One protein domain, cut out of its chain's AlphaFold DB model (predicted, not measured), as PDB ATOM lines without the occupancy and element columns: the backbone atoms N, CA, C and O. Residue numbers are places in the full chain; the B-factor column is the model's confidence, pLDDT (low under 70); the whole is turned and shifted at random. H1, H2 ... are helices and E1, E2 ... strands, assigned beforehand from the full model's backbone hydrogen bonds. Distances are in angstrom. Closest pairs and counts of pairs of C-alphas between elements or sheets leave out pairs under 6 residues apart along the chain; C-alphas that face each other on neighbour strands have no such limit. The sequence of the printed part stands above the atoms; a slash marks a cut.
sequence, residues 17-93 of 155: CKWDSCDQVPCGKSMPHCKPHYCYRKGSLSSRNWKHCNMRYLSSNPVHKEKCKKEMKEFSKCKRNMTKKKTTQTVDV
ATOM      1  N   CYS A  17      55.450 103.993 118.079       63.19
ATOM      2  CA  CYS A  17      54.360 103.060 118.344       63.19
ATOM      3  C   CYS A  17      55.050 101.722 118.526       63.19
ATOM      4  O   CYS A  17      55.645 101.186 117.599       63.19
ATOM      5  N   LYS A  18      55.097 101.252 119.768       65.25
ATOM      6  CA  LYS A  18      56.026 100.201 120.201       65.25
ATOM      7  C   LYS A  18      55.476  98.775 120.012       65.25
ATOM      8  O   LYS A  18      55.857  97.894 120.780       65.25
ATOM      9  N   TRP A  19      54.518  98.561 119.106       78.44
ATOM     10  CA  TRP A  19      53.699  97.340 119.095       78.44
ATOM     11  C   TRP A  19      53.404  96.880 117.669       78.44
ATOM     12  O   TRP A  19      53.010  97.699 116.839       78.44
ATOM     13  N   ASP A  20      53.549  95.578 117.433       78.38
ATOM     14  CA  ASP A  20      53.256  94.922 116.153       78.38
ATOM     15  C   ASP A  20      51.925  94.163 116.188       78.38
ATOM     16  O   ASP A  20      51.331  93.895 115.147       78.38
ATOM     17  N   SER A  21      51.428  93.835 117.385       86.06
ATOM     18  CA  SER A  21      50.159  93.131 117.572       86.06
ATOM     19  C   SER A  21      49.263  93.797 118.614       86.06
ATOM     20  O   SER A  21      49.716  94.515 119.510       86.06
ATOM     21  N   CYS A  22      47.956  93.541 118.513       87.56
ATOM     22  CA  CYS A  22      46.953  94.096 119.424       87.56
ATOM     23  C   CYS A  22      47.206  93.723 120.893       87.56
ATOM     24  O   CYS A  22      46.938  94.527 121.790       87.56
ATOM     25  N   ASP A  23      47.792  92.548 121.141       86.19
ATOM     26  CA  ASP A  23      48.117  92.045 122.480       86.19
ATOM     27  C   ASP A  23      49.205  92.865 123.177       86.19
ATOM     28  O   ASP A  23      49.230  92.964 124.409       86.19
ATOM     29  N   GLN A  24      50.101  93.467 122.396       87.44
ATOM     30  CA  GLN A  24      51.228  94.255 122.888       87.44
ATOM     31  C   GLN A  24      50.827  95.695 123.226       87.44
ATOM     32  O   GLN A  24      51.571  96.386 123.921       87.44
ATOM     33  N   VAL A  25      49.643  96.148 122.793       86.88
ATOM     34  CA  VAL A  25      49.164  97.504 123.082       86.88
ATOM     35  C   VAL A  25      48.923  97.658 124.587       86.88
ATOM     36  O   VAL A  25      48.080  96.944 125.141       86.88
ATOM     37  N   PRO A  26      49.605  98.593 125.265       86.38
ATOM     38  CA  PRO A  26      49.480  98.795 126.692       86.38
ATOM     39  C   PRO A  26      48.184  99.530 127.024       86.38
ATOM     40  O   PRO A  26      47.615 100.267 126.218       86.38
ATOM     41  N   CYS A  27      47.757  99.378 128.271       84.06
ATOM     42  CA  CYS A  27      46.614 100.092 128.827       84.06
ATOM     43  C   CYS A  27      46.783 101.616 128.716       84.06
ATOM     44  O   CYS A  27      47.876 102.151 128.919       84.06
ATOM     45  N   GLY A  28      45.705 102.303 128.343       83.75
ATOM     46  CA  GLY A  28      45.666 103.729 128.013       83.75
ATOM     47  C   GLY A  28      46.159 104.070 126.603       83.75
ATOM     48  O   GLY A  28      46.213 105.247 126.242       83.75
ATOM     49  N   LYS A  29      46.559 103.076 125.799       87.94
ATOM     50  CA  LYS A  29      46.982 103.261 124.406       87.94
ATOM     51  C   LYS A  29      46.078 102.497 123.447       87.94
ATOM     52  O   LYS A  29      45.214 101.722 123.848       87.94
ATOM     53  N   SER A  30      46.260 102.770 122.160       88.00
ATOM     54  CA  SER A  30      45.426 102.215 121.105       88.00
ATOM     55  C   SER A  30      46.229 102.004 119.836       88.00
ATOM     56  O   SER A  30      47.021 102.869 119.461       88.00
ATOM     57  N   MET A  31      45.955 100.892 119.165       87.88
ATOM     58  CA  MET A  31      46.382 100.610 117.800       87.88
ATOM     59  C   MET A  31      45.137 100.459 116.917       87.88
ATOM     60  O   MET A  31      44.191  99.813 117.372       87.88
ATOM     61  N   PRO A  32      45.088 101.067 115.717       87.31
ATOM     62  CA  PRO A  32      43.963 100.905 114.798       87.31
ATOM     63  C   PRO A  32      43.670  99.434 114.476       87.31
ATOM     64  O   PRO A  32      44.587  98.619 114.428       87.31
ATOM     65  N   HIS A  33      42.398  99.122 114.223       86.44
ATOM     66  CA  HIS A  33      41.869  97.784 113.917       86.44
ATOM     67  C   HIS A  33      41.986  96.739 115.033       86.44
ATOM     68  O   HIS A  33      41.686  95.570 114.813       86.44
ATOM     69  N   CYS A  34      42.352  97.144 116.247       88.94
ATOM     70  CA  CYS A  34      42.352  96.248 117.396       88.94
ATOM     71  C   CYS A  34      41.048  96.337 118.177       88.94
ATOM     72  O   CYS A  34      40.547  97.432 118.417       88.94
ATOM     73  N   LYS A  35      40.528  95.204 118.658       89.56
ATOM     74  CA  LYS A  35      39.325  95.206 119.500       89.56
ATOM     75  C   LYS A  35      39.560  95.976 120.810       89.56
ATOM     76  O   LYS A  35      40.642  95.850 121.406       89.56
ATOM     77  N   PRO A  36      38.583  96.770 121.281       90.19
ATOM     78  CA  PRO A  36      38.680  97.454 122.562       90.19
ATOM     79  C   PRO A  36      38.720  96.435 123.704       90.19
ATOM     80  O   PRO A  36      38.041  95.416 123.669       90.19
ATOM     81  N   HIS A  37      39.532  96.705 124.722       89.00
ATOM     82  CA  HIS A  37      39.662  95.845 125.899       89.00
ATOM     83  C   HIS A  37      39.636  96.689 127.174       89.00
ATOM     84  O   HIS A  37      40.185  97.798 127.203       89.00
ATOM     85  N   TYR A  38      39.066  96.138 128.245       84.12
ATOM     86  CA  TYR A  38      39.287  96.652 129.595       84.12
ATOM     87  C   TYR A  38      40.608  96.128 130.140       84.12
ATOM     88  O   TYR A  38      41.020  95.005 129.861       84.12
ATOM     89  N   CYS A  39      41.271  96.975 130.909       81.62
ATOM     90  CA  CYS A  39      42.541  96.717 131.553       81.62
ATOM     91  C   CYS A  39      42.399  96.920 133.057       81.62
ATOM     92  O   CYS A  39      41.782  97.895 133.487       81.62
ATOM     93  N   TYR A  40      43.083  96.102 133.847       77.69
ATOM     94  CA  TYR A  40      43.316  96.391 135.258       77.69
ATOM     95  C   TYR A  40      44.817  96.523 135.504       77.69
ATOM     96  O   TYR A  40      45.584  95.618 135.189       77.69
ATOM     97  N   ARG A  41      45.271  97.674 136.012       70.00
ATOM     98  CA  ARG A  41      46.696  97.902 136.295       70.00
ATOM     99  C   ARG A  41      46.860  98.725 137.565       70.00
ATOM    100  O   ARG A  41      46.326  99.827 137.658       70.00
ATOM    101  N   LYS A  42      47.652  98.211 138.517       67.12
ATOM    102  CA  LYS A  42      48.010  98.896 139.777       67.12
ATOM    103  C   LYS A  42      46.792  99.441 140.549       67.12
ATOM    104  O   LYS A  42      46.774 100.603 140.927       67.12
ATOM    105  N   GLY A  43      45.746  98.630 140.718       66.06
ATOM    106  CA  GLY A  43      44.546  99.043 141.462       66.06
ATOM    107  C   GLY A  43      43.574  99.942 140.690       66.06
ATOM    108  O   GLY A  43      42.511 100.269 141.206       66.06
ATOM    109  N   SER A  44      43.906 100.325 139.452       67.69
ATOM    110  CA  SER A  44      43.088 101.218 138.630       67.69
ATOM    111  C   SER A  44      42.511 100.496 137.413       67.69
ATOM    112  O   SER A  44      43.202  99.722 136.735       67.69
ATOM    113  N   LEU A  45      41.230 100.755 137.135       75.44
ATOM    114  CA  LEU A  45      40.583 100.328 135.901       75.44
ATOM    115  C   LEU A  45      41.009 101.274 134.773       75.44
ATOM    116  O   LEU A  45      40.972 102.493 134.914       75.44
ATOM    117  N   SER A  46      41.411 100.712 133.642       82.38
ATOM    118  CA  SER A  46      41.778 101.458 132.443       82.38
ATOM    119  C   SER A  46      41.228 100.739 131.212       82.38
ATOM    120  O   SER A  46      40.572  99.701 131.310       82.38
ATOM    121  N   SER A  47      41.492 101.273 130.029       87.00
ATOM    122  CA  SER A  47      41.094 100.664 128.767       87.00
ATOM    123  C   SER A  47      42.223 100.754 127.752       87.00
ATOM    124  O   SER A  47      43.093 101.621 127.834       87.00
ATOM    125  N   ARG A  48      42.238  99.836 126.792       89.38
ATOM    126  CA  ARG A  48      43.103  99.917 125.613       89.38
ATOM    127  C   ARG A  48      42.277  99.746 124.358       89.38
ATOM    128  O   ARG A  48      41.176  99.199 124.399       89.38
ATOM    129  N   ASN A  49      42.835 100.206 123.245       90.75
ATOM    130  CA  ASN A  49      42.200 100.123 121.935       90.75
ATOM    131  C   ASN A  49      40.834 100.839 121.870       90.75
ATOM    132  O   ASN A  49      40.031 100.546 120.996       90.75
ATOM    133  N   TRP A  50      40.586 101.799 122.764       87.38
ATOM    134  CA  TRP A  50      39.373 102.621 122.818       87.38
ATOM    135  C   TRP A  50      39.532 103.882 121.953       87.38
ATOM    136  O   TRP A  50      39.701 104.992 122.454       87.38
ATOM    137  N   LYS A  51      39.556 103.694 120.632       88.19
ATOM    138  CA  LYS A  51      39.653 104.772 119.633       88.19
ATOM    139  C   LYS A  51      38.681 104.562 118.477       88.19
ATOM    140  O   LYS A  51      38.112 103.479 118.329       88.19
ATOM    141  N   HIS A  52      38.515 105.582 117.638       87.06
ATOM    142  CA  HIS A  52      37.523 105.575 116.566       87.06
ATOM    143  C   HIS A  52      37.746 104.434 115.569       87.06
ATOM    144  O   HIS A  52      36.804 103.725 115.233       87.06
ATOM    145  N   CYS A  53      38.979 104.142 115.156       85.56
ATOM    146  CA  CYS A  53      39.205 103.008 114.247       85.56
ATOM    147  C   CYS A  53      38.799 101.639 114.807       85.56
ATOM    148  O   CYS A  53      38.544 100.712 114.040       85.56
ATOM    149  N   ASN A  54      38.732 101.512 116.127       88.25
ATOM    150  CA  ASN A  54      38.526 100.243 116.822       88.25
ATOM    151  C   ASN A  54      37.071 100.021 117.223       88.25
ATOM    152  O   ASN A  54      36.652  98.896 117.475       88.25
ATOM    153  N   MET A  55      36.292 101.099 117.235       81.94
ATOM    154  CA  MET A  55      34.864 101.101 117.527       81.94
ATOM    155  C   MET A  55      34.027 101.170 116.248       81.94
ATOM    156  O   MET A  55      32.906 101.662 116.252       81.94
ATOM    157  N   ARG A  56      34.571 100.702 115.117       71.31
ATOM    158  CA  ARG A  56      33.908 100.792 113.807       71.31
ATOM    159  C   ARG A  56      32.548 100.085 113.777       71.31
ATOM    160  O   ARG A  56      31.661 100.538 113.069       71.31
ATOM    161  N   TYR A  57      32.378  99.033 114.577       70.31
ATOM    162  CA  TYR A  57      31.107  98.319 114.732       70.31
ATOM    163  C   TYR A  57      30.033  99.128 115.482       70.31
ATOM    164  O   TYR A  57      28.865  98.772 115.430       70.31
ATOM    165  N   LEU A  58      30.410 100.217 116.164       63.88
ATOM    166  CA  LEU A  58      29.493 101.061 116.935       63.88
ATOM    167  C   LEU A  58      28.967 102.265 116.148       63.88
ATOM    168  O   LEU A  58      28.068 102.952 116.627       63.88
ATOM    169  N   SER A  59      29.530 102.588 114.976       63.94
ATOM    170  CA  SER A  59      29.091 103.776 114.242       63.94
ATOM    171  C   SER A  59      29.412 103.742 112.750       63.94
ATOM    172  O   SER A  59      30.574 103.805 112.343       63.94
ATOM    173  N   SER A  60      28.354 103.777 111.939       71.94
ATOM    174  CA  SER A  60      28.397 104.030 110.491       71.94
ATOM    175  C   SER A  60      28.545 105.521 110.147       71.94
ATOM    176  O   SER A  60      28.512 105.896 108.978       71.94
ATOM    177  N   ASN A  61      28.703 106.390 111.154       80.94
ATOM    178  CA  ASN A  61      28.711 107.836 110.973       80.94
ATOM    179  C   ASN A  61      29.945 108.296 110.155       80.94
ATOM    180  O   ASN A  61      31.082 107.942 110.500       80.94
ATOM    181  N   PRO A  62      29.771 109.128 109.108       80.94
ATOM    182  CA  PRO A  62      30.877 109.652 108.301       80.94
ATOM    183  C   PRO A  62      31.934 110.410 109.124       80.94
ATOM    184  O   PRO A  62      33.130 110.271 108.854       80.94
ATOM    185  N   VAL A  63      31.536 111.111 110.192       82.56
ATOM    186  CA  VAL A  63      32.453 111.791 111.128       82.56
ATOM    187  C   VAL A  63      33.384 110.787 111.809       82.56
ATOM    188  O   VAL A  63      34.580 111.034 111.981       82.56
ATOM    189  N   HIS A  64      32.860 109.616 112.171       82.44
ATOM    190  CA  HIS A  64      33.638 108.551 112.796       82.44
ATOM    191  C   HIS A  64      34.672 107.969 111.821       82.44
ATOM    192  O   HIS A  64      35.835 107.755 112.180       82.44
ATOM    193  N   LYS A  65      34.272 107.789 110.556       83.69
ATOM    194  CA  LYS A  65      35.153 107.348 109.465       83.69
ATOM    195  C   LYS A  65      36.308 108.327 109.250       83.69
ATOM    196  O   LYS A  65      37.449 107.897 109.095       83.69
ATOM    197  N   GLU A  66      36.045 109.632 109.280       87.81
ATOM    198  CA  GLU A  66      37.088 110.648 109.119       87.81
ATOM    199  C   GLU A  66      38.060 110.686 110.306       87.81
ATOM    200  O   GLU A  66      39.279 110.724 110.110       87.81
ATOM    201  N   LYS A  67      37.548 110.596 111.540       88.38
ATOM    202  CA  LYS A  67      38.393 110.491 112.739       88.38
ATOM    203  C   LYS A  67      39.289 109.255 112.687       88.38
ATOM    204  O   LYS A  67      40.482 109.367 112.962       88.38
ATOM    205  N   CYS A  68      38.766 108.113 112.239       87.50
ATOM    206  CA  CYS A  68      39.593 106.929 112.025       87.50
ATOM    207  C   CYS A  68      40.681 107.160 110.959       87.50
ATOM    208  O   CYS A  68      41.848 106.858 111.199       87.50
ATOM    209  N   LYS A  69      40.362 107.770 109.806       87.31
ATOM    210  CA  LYS A  69      41.382 108.100 108.788       87.31
ATOM    211  C   LYS A  69      42.526 108.942 109.371       87.31
ATOM    212  O   LYS A  69      43.692 108.695 109.057       87.31
ATOM    213  N   LYS A  70      42.210 109.911 110.239       87.06
ATOM    214  CA  LYS A  70      43.213 110.730 110.945       87.06
ATOM    215  C   LYS A  70      44.074 109.875 111.880       87.06
ATOM    216  O   LYS A  70      45.297 109.940 111.783       87.06
ATOM    217  N   GLU A  71      43.465 109.016 112.697       86.81
ATOM    218  CA  GLU A  71      44.184 108.083 113.579       86.81
ATOM    219  C   GLU A  71      45.114 107.139 112.803       86.81
ATOM    220  O   GLU A  71      46.255 106.924 113.214       86.81
ATOM    221  N   MET A  72      44.669 106.611 111.660       84.06
ATOM    222  CA  MET A  72      45.500 105.770 110.795       84.06
ATOM    223  C   MET A  72      46.696 106.533 110.222       84.06
ATOM    224  O   MET A  72      47.809 106.010 110.219       84.06
ATOM    225  N   LYS A  73      46.492 107.779 109.774       85.62
ATOM    226  CA  LYS A  73      47.568 108.641 109.254       85.62
ATOM    227  C   LYS A  73      48.578 109.032 110.334       85.62
ATOM    228  O   LYS A  73      49.747 109.262 110.037       85.62
ATOM    229  N   GLU A  74      48.146 109.150 111.583       81.88
ATOM    230  CA  GLU A  74      49.052 109.343 112.718       81.88
ATOM    231  C   GLU A  74      49.831 108.067 113.036       81.88
ATOM    232  O   GLU A  74      51.034 108.130 113.286       81.88
ATOM    233  N   PHE A  75      49.163 106.915 112.983       78.69
ATOM    234  CA  PHE A  75      49.782 105.620 113.237       78.69
ATOM    235  C   PHE A  75      50.800 105.228 112.153       78.69
ATOM    236  O   PHE A  75      51.835 104.652 112.474       78.69
ATOM    237  N   SER A  76      50.576 105.584 110.884       78.75
ATOM    238  CA  SER A  76      51.518 105.288 109.791       78.75
ATOM    239  C   SER A  76      52.835 106.063 109.888       78.75
ATOM    240  O   SER A  76      53.867 105.590 109.423       78.75
ATOM    241  N   LYS A  77      52.834 107.230 110.543       80.69
ATOM    242  CA  LYS A  77      54.047 108.032 110.801       80.69
ATOM    243  C   LYS A  77      54.901 107.480 111.942       80.69
ATOM    244  O   LYS A  77      55.956 108.030 112.259       80.69
ATOM    245  N   CYS A  78      54.415 106.448 112.611       73.12
ATOM    246  CA  CYS A  78      54.991 105.936 113.829       73.12
ATOM    247  C   CYS A  78      56.071 104.900 113.507       73.12
ATOM    248  O   CYS A  78      55.794 103.891 112.862       73.12
ATOM    249  N   LYS A  79      57.303 105.116 113.980       68.69
ATOM    250  CA  LYS A  79      58.357 104.098 113.856       68.69
ATOM    251  C   LYS A  79      58.008 102.916 114.764       68.69
ATOM    252  O   LYS A  79      57.871 103.106 115.979       68.69
ATOM    253  N   ARG A  80      57.833 101.733 114.164       66.62
ATOM    254  CA  ARG A  80      57.556 100.485 114.885       66.62
ATOM    255  C   ARG A  80      58.796 100.075 115.664       66.62
ATOM    256  O   ARG A  80      59.896 100.079 115.123       66.62
ATOM    257  N   ASN A  81      58.615  99.768 116.939       62.25
ATOM    258  CA  ASN A  81      59.661  99.200 117.782       62.25
ATOM    259  C   ASN A  81      59.102  97.914 118.372       62.25
ATOM    260  O   ASN A  81      58.102  97.974 119.082       62.25
ATOM    261  N   MET A  82      59.713  96.776 118.063       62.25
ATOM    262  CA  MET A  82      59.135  95.465 118.353       62.25
ATOM    263  C   MET A  82      59.248  95.143 119.846       62.25
ATOM    264  O   MET A  82      60.291  94.711 120.335       62.25
ATOM    265  N   THR A  83      58.177  95.363 120.610       66.50
ATOM    266  CA  THR A  83      58.118  94.919 122.009       66.50
ATOM    267  C   THR A  83      57.479  93.542 122.081       66.50
ATOM    268  O   THR A  83      56.283  93.410 121.865       66.50
ATOM    269  N   LYS A  84      58.233  92.516 122.492       68.38
ATOM    270  CA  LYS A  84      57.697  91.149 122.669       68.38
ATOM    271  C   LYS A  84      56.719  91.007 123.848       68.38
ATOM    272  O   LYS A  84      55.998  90.018 123.942       68.38
ATOM    273  N   LYS A  85      56.682  91.980 124.766       77.56
ATOM    274  CA  LYS A  85      55.892  91.907 126.002       77.56
ATOM    275  C   LYS A  85      54.400  92.125 125.737       77.56
ATOM    276  O   LYS A  85      53.986  93.212 125.339       77.56
ATOM    277  N   LYS A  86      53.592  91.107 126.034       82.00
ATOM    278  CA  LYS A  86      52.127  91.190 126.007       82.00
ATOM    279  C   LYS A  86      51.595  91.941 127.227       82.00
ATOM    280  O   LYS A  86      52.166  91.876 128.317       82.00
ATOM    281  N   THR A  87      50.479  92.638 127.045       74.56
ATOM    282  CA  THR A  87      49.737  93.231 128.163       74.56
ATOM    283  C   THR A  87      48.870  92.156 128.800       74.56
ATOM    284  O   THR A  87      48.075  91.514 128.118       74.56
ATOM    285  N   THR A  88      49.037  91.952 130.100       73.75
ATOM    286  CA  THR A  88      48.293  90.968 130.891       73.75
ATOM    287  C   THR A  88      47.110  91.629 131.610       73.75
ATOM    288  O   THR A  88      47.021  92.856 131.649       73.75
ATOM    289  N   GLN A  89      46.196  90.828 132.176       78.25
ATOM    290  CA  GLN A  89      45.020  91.306 132.929       78.25
ATOM    291  C   GLN A  89      44.082  92.208 132.109       78.25
ATOM    292  O   GLN A  89      43.650  93.277 132.551       78.25
ATOM    293  N   THR A  90      43.773  91.767 130.889       80.94
ATOM    294  CA  THR A  90      42.817  92.446 130.013       80.94
ATOM    295  C   THR A  90      41.689  91.515 129.620       80.94
ATOM    296  O   THR A  90      41.941  90.334 129.392       80.94
ATOM    297  N   VAL A  91      40.484  92.053 129.467       81.06
ATOM    298  CA  VAL A  91      39.320  91.309 128.975       81.06
ATOM    299  C   VAL A  91      38.754  92.046 127.771       81.06
ATOM    300  O   VAL A  91      38.656  93.279 127.786       81.06
ATOM    301  N   ASP A  92      38.431  91.293 126.721       82.62
ATOM    302  CA  ASP A  92      37.726  91.829 125.560       82.62
ATOM    303  C   ASP A  92      36.376  92.412 125.991       82.62
ATOM    304  O   ASP A  92      35.669  91.847 126.831       82.62
ATOM    305  N   VAL A  93      36.040  93.584 125.452       81.56
ATOM    306  CA  VAL A  93      34.836  94.318 125.862       81.56
ATOM    307  C   VAL A  93      33.570  93.517 125.576       81.56
ATOM    308  O   VAL A  93      32.658  93.534 126.400       81.56
TER     309      VAL A  93
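What this domain is: This is residues 17 to 93 of the 155 residues of an uncharacterized protein of viral metagenome (UniProt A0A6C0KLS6). With little regular structure, loops fill the middle between a small three-stranded sheet and one helix, H1; residues 77 to 89 arch round from H1 to E3. The 77 printed residues, 28 in named elements (E1, E2, H1, E3), are of mixed class. The antiparallel sheet runs E2, E1, E3. The whole is compact, radius of gyration of the C-alphas 12.8 A, spanning 37 by 27 by 15 A.

How they stand to each other: E1, residues 37 to 41, and E2, residues 44 to 48, form a hairpin; N 39 and O 46 are within hydrogen-bond range, 2.8 A. H1, residues 62 to 76, has every O i to N i+4 pair within range and is not on the sheet. E3, residues 90 to 92, is antiparallel to E1 at 166 degrees; N 38 and O 91 are within range, 2.9 A. E2, H1, E3 make a split strand-helix-strand unit, E1 between its strands, crossover right-handed.

Where its parts are: E1 (12.7 A) begins at C-alpha 37 (39.662, 95.845, 125.899). E2 is 13.1 A, H1 21.1 A. E3 (6.8 A) ends at C-alpha 92 (37.726, 91.829, 125.560).

The domain as a whole: The printed part has no cut. The links E2 to H1 and H1 to E3 are long. Residues 17 to 18, 42 to 44, 58 to 59 and 79 to 84 have pLDDT under 70.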